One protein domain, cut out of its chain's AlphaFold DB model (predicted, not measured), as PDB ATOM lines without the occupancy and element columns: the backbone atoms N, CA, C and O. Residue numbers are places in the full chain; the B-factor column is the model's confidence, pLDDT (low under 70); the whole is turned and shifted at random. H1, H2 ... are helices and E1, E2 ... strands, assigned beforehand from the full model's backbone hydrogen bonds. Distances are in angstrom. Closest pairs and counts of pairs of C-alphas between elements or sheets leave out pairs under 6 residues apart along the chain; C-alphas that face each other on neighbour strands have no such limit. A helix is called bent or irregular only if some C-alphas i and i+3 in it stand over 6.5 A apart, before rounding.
ATOM      1  N   LYS A 106     168.660 195.334 173.382       85.88
ATOM      2  CA  LYS A 106     167.507 196.236 173.239       85.88
ATOM      3  C   LYS A 106     167.763 197.412 172.295       85.88
ATOM      4  O   LYS A 106     166.820 197.884 171.661       85.88
ATOM      5  N   ASP A 107     169.012 197.851 172.147       89.81
ATOM      6  CA  ASP A 107     169.377 198.957 171.256       89.81
ATOM      7  C   ASP A 107     169.203 198.581 169.775       89.81
ATOM      8  O   ASP A 107     169.039 199.451 168.920       89.81
ATOM      9  N   LEU A 108     169.171 197.280 169.459       91.75
ATOM     10  CA  LEU A 108     168.905 196.764 168.114       91.75
ATOM     11  C   LEU A 108     167.408 196.620 167.815       91.75
ATOM     12  O   LEU A 108     167.016 196.509 166.650       91.75
ATOM     13  N   HIS A 109     166.545 196.640 168.833       93.31
ATOM     14  CA  HIS A 109     165.115 196.413 168.645       93.31
ATOM     15  C   HIS A 109     164.435 197.469 167.760       93.31
ATOM     16  O   HIS A 109     163.640 197.069 166.910       93.31
ATOM     17  N   PRO A 110     164.727 198.785 167.869       93.62
ATOM     18  CA  PRO A 110     164.132 199.778 166.975       93.62
ATOM     19  C   PRO A 110     164.443 199.510 165.499       93.62
ATOM     20  O   PRO A 110     163.566 199.658 164.648       93.62
ATOM     21  N   LEU A 111     165.667 199.062 165.199       94.44
ATOM     22  CA  LEU A 111     166.078 198.700 163.844       94.44
ATOM     23  C   LEU A 111     165.262 197.506 163.333       94.44
ATOM     24  O   LEU A 111     164.692 197.565 162.243       94.44
ATOM     25  N   LEU A 112     165.154 196.452 164.147       93.81
ATOM     26  CA  LEU A 112     164.394 195.249 163.809       93.81
ATOM     27  C   LEU A 112     162.894 195.535 163.636       93.81
ATOM     28  O   LEU A 112     162.296 195.099 162.658       93.81
ATOM     29  N   VAL A 113     162.285 196.295 164.547       94.56
ATOM     30  CA  VAL A 113     160.865 196.678 164.475       94.56
ATOM     31  C   VAL A 113     160.578 197.488 163.210       94.56
ATOM     32  O   VAL A 113     159.591 197.229 162.522       94.56
ATOM     33  N   THR A 114     161.459 198.429 162.868       94.31
ATOM     34  CA  THR A 114     161.326 199.239 161.648       94.31
ATOM     35  C   THR A 114     161.411 198.371 160.394       94.31
ATOM     36  O   THR A 114     160.629 198.560 159.461       94.31
ATOM     37  N   PHE A 115     162.319 197.391 160.381       94.94
ATOM     38  CA  PHE A 115     162.440 196.425 159.292       94.94
ATOM     39  C   PHE A 115     161.173 195.571 159.137       94.94
ATOM     40  O   PHE A 115     160.613 195.514 158.046       94.94
ATOM     41  N   LEU A 116     160.672 194.981 160.229       93.56
ATOM     42  CA  LEU A 116     159.467 194.140 160.221       93.56
ATOM     43  C   LEU A 116     158.216 194.885 159.736       93.56
ATOM     44  O   LEU A 116     157.349 194.280 159.105       93.56
ATOM     45  N   TYR A 117     158.134 196.188 160.011       91.62
ATOM     46  CA  TYR A 117     157.052 197.043 159.531       91.62
ATOM     47  C   TYR A 117     157.200 197.420 158.049       91.62
ATOM     48  O   TYR A 117     156.213 197.430 157.316       91.62
ATOM     49  N   SER A 118     158.419 197.753 157.614       90.00
ATOM     50  CA  SER A 118     158.677 198.296 156.271       90.00
ATOM     51  C   SER A 118     158.752 197.221 155.185       90.00
ATOM     52  O   SER A 118     158.511 197.514 154.014       90.00
ATOM     53  N   ASP A 119     159.115 195.991 155.550       88.62
ATOM     54  CA  ASP A 119     159.252 194.895 154.600       88.62
ATOM     55  C   ASP A 119     157.882 194.425 154.079       88.62
ATOM     56  O   ASP A 119     156.953 194.143 154.840       88.62
ATOM     57  N   LEU A 120     157.777 194.316 152.752       83.88
ATOM     58  CA  LEU A 120     156.556 193.931 152.039       83.88
ATOM     59  C   LEU A 120     156.082 192.503 152.350       83.88
ATOM     60  O   LEU A 120     154.898 192.226 152.170       83.88
ATOM     61  N   HIS A 121     156.971 191.611 152.789       85.25
ATOM     62  CA  HIS A 121     156.632 190.231 153.133       85.25
ATOM     63  C   HIS A 121     156.144 190.109 154.575       85.25
ATOM     64  O   HIS A 121     155.231 189.331 154.840       85.25
ATOM     65  N   PHE A 122     156.749 190.854 155.505       86.12
ATOM     66  CA  PHE A 122     156.406 190.756 156.924       86.12
ATOM     67  C   PHE A 122     155.212 191.637 157.298       86.12
ATOM     68  O   PHE A 122     154.290 191.139 157.945       86.12
ATOM     69  N   LYS A 123     155.227 192.928 156.915       87.62
ATOM     70  CA  LYS A 123     154.199 193.944 157.245       87.62
ATOM     71  C   LYS A 123     153.694 193.867 158.696       87.62
ATOM     72  O   LYS A 123     152.518 194.106 158.985       87.62
ATOM     73  N   ALA A 124     154.568 193.484 159.620       90.44
ATOM     74  CA  ALA A 124     154.195 193.158 160.984       90.44
ATOM     75  C   ALA A 124     154.395 194.382 161.878       90.44
ATOM     76  O   ALA A 124     155.453 195.011 161.880       90.44
ATOM     77  N   GLN A 125     153.387 194.704 162.684       91.38
ATOM     78  CA  GLN A 125     153.524 195.689 163.749       91.38
ATOM     79  C   GLN A 125     154.182 195.008 164.944       91.38
ATOM     80  O   GLN A 125     153.555 194.195 165.622       91.38
ATOM     81  N   ALA A 126     155.453 195.321 165.183       94.12
ATOM     82  CA  ALA A 126     156.228 194.762 166.280       94.12
ATOM     83  C   ALA A 126     156.484 195.794 167.380       94.12
ATOM     84  O   ALA A 126     156.623 196.987 167.119       94.12
ATOM     85  N   LYS A 127     156.548 195.334 168.630       92.25
ATOM     86  CA  LYS A 127     156.884 196.171 169.781       92.25
ATOM     87  C   LYS A 127     157.725 195.393 170.783       92.25
ATOM     88  O   LYS A 127     157.440 194.235 171.079       92.25
ATOM     89  N   THR A 128     158.742 196.055 171.321       91.62
ATOM     90  CA  THR A 128     159.545 195.538 172.429       91.62
ATOM     91  C   THR A 128     158.741 195.534 173.720       91.62
ATOM     92  O   THR A 128     158.094 196.528 174.061       91.62
ATOM     93  N   ILE A 129     158.812 194.431 174.454       88.62
ATOM     94  CA  ILE A 129     158.211 194.291 175.773       88.62
ATOM     95  C   ILE A 129     159.278 194.580 176.828       88.62
ATOM     96  O   ILE A 129     160.347 193.978 176.857       88.62
ATOM     97  N   LEU A 130     158.984 195.528 177.718       84.88
ATOM     98  CA  LEU A 130     159.868 195.878 178.827       84.88
ATOM     99  C   LEU A 130     159.480 195.059 180.063       84.88
ATOM    100  O   LEU A 130     158.635 195.468 180.859       84.88
ATOM    101  N   HIS A 131     160.121 193.901 180.226       77.69
ATOM    102  CA  HIS A 131     159.929 192.987 181.362       77.69
ATOM    103  C   HIS A 131     160.260 193.621 182.733       77.69
ATOM    104  O   HIS A 131     159.791 193.146 183.768       77.69
ATOM    105  N   GLU A 132     161.013 194.725 182.754       75.31
ATOM    106  CA  GLU A 132     161.374 195.505 183.952       75.31
ATOM    107  C   GLU A 132     160.159 196.086 184.695       75.31
ATOM    108  O   GLU A 132     160.211 196.276 185.908       75.31
ATOM    109  N   GLY A 133     159.044 196.331 183.995       72.12
ATOM    110  CA  GLY A 133     157.809 196.850 184.593       72.12
ATOM    111  C   GLY A 133     156.926 195.792 185.270       72.12
ATOM    112  O   GLY A 133     155.861 196.129 185.789       72.12
ATOM    113  N   SER A 134     157.315 194.512 185.245       71.38
ATOM    114  CA  SER A 134     156.508 193.410 185.784       71.38
ATOM    115  C   SER A 134     156.577 193.346 187.314       71.38
ATOM    116  O   SER A 134     157.627 193.083 187.899       71.38
ATOM    117  N   THR A 135     155.426 193.495 187.972       68.94
ATOM    118  CA  THR A 135     155.273 193.408 189.437       68.94
ATOM    119  C   THR A 135     155.115 191.978 189.965       68.94
ATOM    120  O   THR A 135     154.963 191.784 191.168       68.94
ATOM    121  N   LYS A 136     155.104 190.971 189.079       63.84
ATOM    122  CA  LYS A 136     154.605 189.622 189.391       63.84
ATOM    123  C   LYS A 136     155.656 188.568 189.747       63.84
ATOM    124  O   LYS A 136     155.244 187.450 190.036       63.84
ATOM    125  N   ALA A 137     156.956 188.868 189.765       57.84
ATOM    126  CA  ALA A 137     157.951 187.824 190.023       57.84
ATOM    127  C   ALA A 137     159.140 188.264 190.881       57.84
ATOM    128  O   ALA A 137     159.495 189.445 190.940       57.84
ATOM    129  N   SER A 138     159.762 187.274 191.527       61.34
ATOM    130  CA  SER A 138     161.060 187.427 192.178       61.34
ATOM    131  C   SER A 138     162.123 187.797 191.128       61.34
ATOM    132  O   SER A 138     162.010 187.451 189.949       61.34
ATOM    133  N   LYS A 139     163.132 188.581 191.525       57.38
ATOM    134  CA  LYS A 139     164.138 189.149 190.612       57.38
ATOM    135  C   LYS A 139     164.909 188.008 189.911       57.38
ATOM    136  O   LYS A 139     165.755 187.385 190.541       57.38
ATOM    137  N   GLY A 140     164.589 187.731 188.642       61.59
ATOM    138  CA  GLY A 140     165.212 186.681 187.814       61.59
ATOM    139  C   GLY A 140     164.229 185.843 186.980       61.59
ATOM    140  O   GLY A 140     164.578 185.395 185.895       61.59
ATOM    141  N   GLU A 141     162.976 185.684 187.415       63.66
ATOM    142  CA  GLU A 141     161.972 184.894 186.672       63.66
ATOM    143  C   GLU A 141     161.303 185.698 185.545       63.66
ATOM    144  O   GLU A 141     160.876 185.139 184.539       63.66
ATOM    145  N   ASN A 142     161.243 187.029 185.678       64.25
ATOM    146  CA  ASN A 142     160.612 187.916 184.690       64.25
ATOM    147  C   ASN A 142     161.269 187.856 183.300       64.25
ATOM    148  O   ASN A 142     160.581 188.100 182.315       64.25
ATOM    149  N   GLU A 143     162.559 187.526 183.218       68.31
ATOM    150  CA  GLU A 143     163.284 187.373 181.946       68.31
ATOM    151  C   GLU A 143     162.852 186.112 181.178       68.31
ATOM    152  O   GLU A 143     163.008 186.045 179.968       68.31
ATOM    153  N   TRP A 144     162.251 185.131 181.860       74.44
ATOM    154  CA  TRP A 144     161.773 183.882 181.252       74.44
ATOM    155  C   TRP A 144     160.260 183.866 181.010       74.44
ATOM    156  O   TRP A 144     159.754 183.010 180.286       74.44
ATOM    157  N   LEU A 145     159.525 184.785 181.640       79.44
ATOM    158  CA  LEU A 145     158.063 184.833 181.589       79.44
ATOM    159  C   LEU A 145     157.525 185.645 180.408       79.44
ATOM    160  O   LEU A 145     156.423 185.363 179.937       79.44
ATOM    161  N   HIS A 146     158.268 186.657 179.953       79.81
ATOM    162  CA  HIS A 146     157.818 187.591 178.921       79.81
ATOM    163  C   HIS A 146     158.731 187.508 177.694       79.81
ATOM    164  O   HIS A 146     159.945 187.512 177.864       79.81
ATOM    165  N   PRO A 147     158.185 187.466 176.467       86.88
ATOM    166  CA  PRO A 147     158.996 187.554 175.254       86.88
ATOM    167  C   PRO A 147     159.608 188.955 175.104       86.88
ATOM    168  O   PRO A 147     158.977 189.934 175.494       86.88
ATOM    169  N   ASP A 148     160.771 189.073 174.460       88.31
ATOM    170  CA  ASP A 148     161.448 190.369 174.270       88.31
ATOM    171  C   ASP A 148     160.749 191.281 173.250       88.31
ATOM    172  O   ASP A 148     160.646 192.498 173.438       88.31
ATOM    173  N   ILE A 149     160.235 190.705 172.160       92.31
ATOM    174  CA  ILE A 149     159.500 191.411 171.103       92.31
ATOM    175  C   ILE A 149     158.256 190.607 170.737       92.31
ATOM    176  O   ILE A 149     158.312 189.392 170.561       92.31
ATOM    177  N   VAL A 150     157.134 191.304 170.563       93.06
ATOM    178  CA  VAL A 150     155.888 190.724 170.051       93.06
ATOM    179  C   VAL A 150     155.499 191.437 168.764       93.06
ATOM    180  O   VAL A 150     155.461 192.666 168.723       93.06
ATOM    181  N   GLY A 151     155.217 190.658 167.718       93.44
ATOM    182  CA  GLY A 151     154.762 191.135 166.414       93.44
ATOM    183  C   GLY A 151     153.355 190.653 166.086       93.44
ATOM    184  O   GLY A 151     153.019 189.501 166.350       93.44
ATOM    185  N   VAL A 152     152.544 191.526 165.489       92.19
ATOM    186  CA  VAL A 152     151.208 191.197 164.979       92.19
ATOM    187  C   VAL A 152     151.118 191.586 163.511       92.19
ATOM    188  O   VAL A 152     151.425 192.716 163.133       92.19
ATOM    189  N   TYR A 153     150.670 190.645 162.684       90.25
ATOM    190  CA  TYR A 153     150.358 190.874 161.279       90.25
ATOM    191  C   TYR A 153     148.847 190.780 161.074       90.25
ATOM    192  O   TYR A 153     148.210 189.822 161.514       90.25
ATOM    193  N   PHE A 154     148.275 191.786 160.411       83.94
ATOM    194  CA  PHE A 154     146.849 191.850 160.108       83.94
ATOM    195  C   PHE A 154     146.630 191.570 158.616       83.94
ATOM    196  O   PHE A 154     146.674 192.508 157.819       83.94
ATOM    197  N   PRO A 155     146.355 190.314 158.217       78.19
ATOM    198  CA  PRO A 155     146.207 189.957 156.805       78.19
ATOM    199  C   PRO A 155     145.006 190.641 156.138       78.19
ATOM    200  O   PRO A 155     144.989 190.813 154.926       78.19
ATOM    201  N   PHE A 156     144.001 191.057 156.912       73.06
ATOM    202  CA  PHE A 156     142.755 191.626 156.391       73.06
ATOM    203  C   PHE A 156     142.897 193.058 155.851       73.06
ATOM    204  O   PHE A 156     142.151 193.427 154.949       73.06
ATOM    205  N   ASN A 157     143.882 193.839 156.311       61.69
ATOM    206  CA  ASN A 157     144.146 195.176 155.753       61.69
ATOM    207  C   ASN A 157     144.682 195.122 154.311       61.69
ATOM    208  O   ASN A 157     144.586 196.106 153.580       61.69
ATOM    209  N   ASP A 158     145.237 193.984 153.889       59.03
ATOM    210  CA  ASP A 158     145.690 193.785 152.511       59.03
ATOM    211  C   ASP A 158     144.536 193.405 151.561       59.03
ATOM    212  O   ASP A 158     144.647 193.631 150.355       59.03
ATOM    213  N   TYR A 159     143.411 192.893 152.079       54.88
ATOM    214  CA  TYR A 159     142.250 192.509 151.262       54.88
ATOM    215  C   TYR A 159     141.485 193.723 150.707       54.88
ATOM    216  O   TYR A 159     141.078 193.704 149.547       54.88
ATOM    217  N   GLU A 160     141.341 194.811 151.473       56.12
ATOM    218  CA  GLU A 160     140.606 196.008 151.019       56.12
ATOM    219  C   GLU A 160     141.264 196.701 149.812       56.12
ATOM    220  O   GLU A 160     140.573 197.258 148.960       56.12
ATOM    221  N   ARG A 161     142.597 196.627 149.672       55.28
ATOM    222  CA  ARG A 161     143.311 197.189 148.508       55.28
ATOM    223  C   ARG A 161     143.129 196.387 147.222       55.28
ATOM    224  O   ARG A 161     143.304 196.948 146.142       55.28
ATOM    225  N   LEU A 162     142.830 195.095 147.324       55.44
ATOM    226  CA  LEU A 162     142.653 194.222 146.163       55.44
ATOM    227  C   LEU A 162     141.212 194.246 145.645       55.44
ATOM    228  O   LEU A 162     141.008 194.112 144.445       55.44
ATOM    229  N   CYS A 163     140.228 194.457 146.523       52.84
ATOM    230  CA  CYS A 163     138.811 194.407 146.156       52.84
ATOM    231  C   CYS A 163     138.214 195.744 145.680       52.84
ATOM    232  O   CYS A 163     137.120 195.736 145.130       52.84
ATOM    233  N   CYS A 164     138.896 196.879 145.872       50.53
ATOM    234  CA  CYS A 164     138.380 198.207 145.500       50.53
ATOM    235  C   CYS A 164     139.005 198.793 144.215       50.53
ATOM    236  O   CYS A 164     138.895 199.995 143.985       50.53
ATOM    237  N   ASN A 165     139.677 197.969 143.404       51.47
ATOM    238  CA  ASN A 165     140.245 198.353 142.102       51.47
ATOM    239  C   ASN A 165     139.483 197.727 140.909       51.47
ATOM    240  O   ASN A 165     140.098 197.438 139.883       51.47
TER     241      ASN A 165
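Overview. This is residues 106 to 165 of the 166 residues of the protein "HTH HARE-type domain-containing protein" of termite gut metagenome (UniProt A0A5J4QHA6). A short ribbon of two antiparallel strands, E1 and E2, forms the middle of a rod; H1 packs along E1, a long loop with H2 extends from one end, and residues 159 to 165 stick out at the other. The 60 printed residues hold H1, E1, H2, E2 and H3 in chain order, a mixed class. The whole is only just extended, close to loose, with radius of gyration of the C-alphas 16.0 A and spans 55 by 22 by 14 A.

Along the chain. E1 is residues 125 to 128 and E2 149 to 152. H1, residues 106 to 118, begins at C-alpha (167.507, 196.236, 173.239) and measures 19.2 A; it is irregular, but only just: C-alphas 107 and 110 are 6.8 A apart. H2 is residues 142 to 145; H3, 155 to 163, measures 13.7 A, ending at C-alpha (138.811, 194.407, 146.156).

Arrangement. E1 and E2 are antiparallel at 162 degrees; N 125 and O 152 are 2.8 A apart, within hydrogen-bond range. The closest C-alphas of H1 and E1, Val 113 and Ala 126, are 5.3 A apart. H2 and H3 are apart. O i to N i+4 pairs within range number 7 of 9 in H1 and 1 of 5 in H3, where O i to N i+3 gives 3 of 6; H2 is too short for an i+4 pair.

Size, cuts and confidence. The printed part has no cut. The link E1 to H2 is long, with 13 residues. Residues 135 to 143 and 157 to 165 have pLDDT under 70.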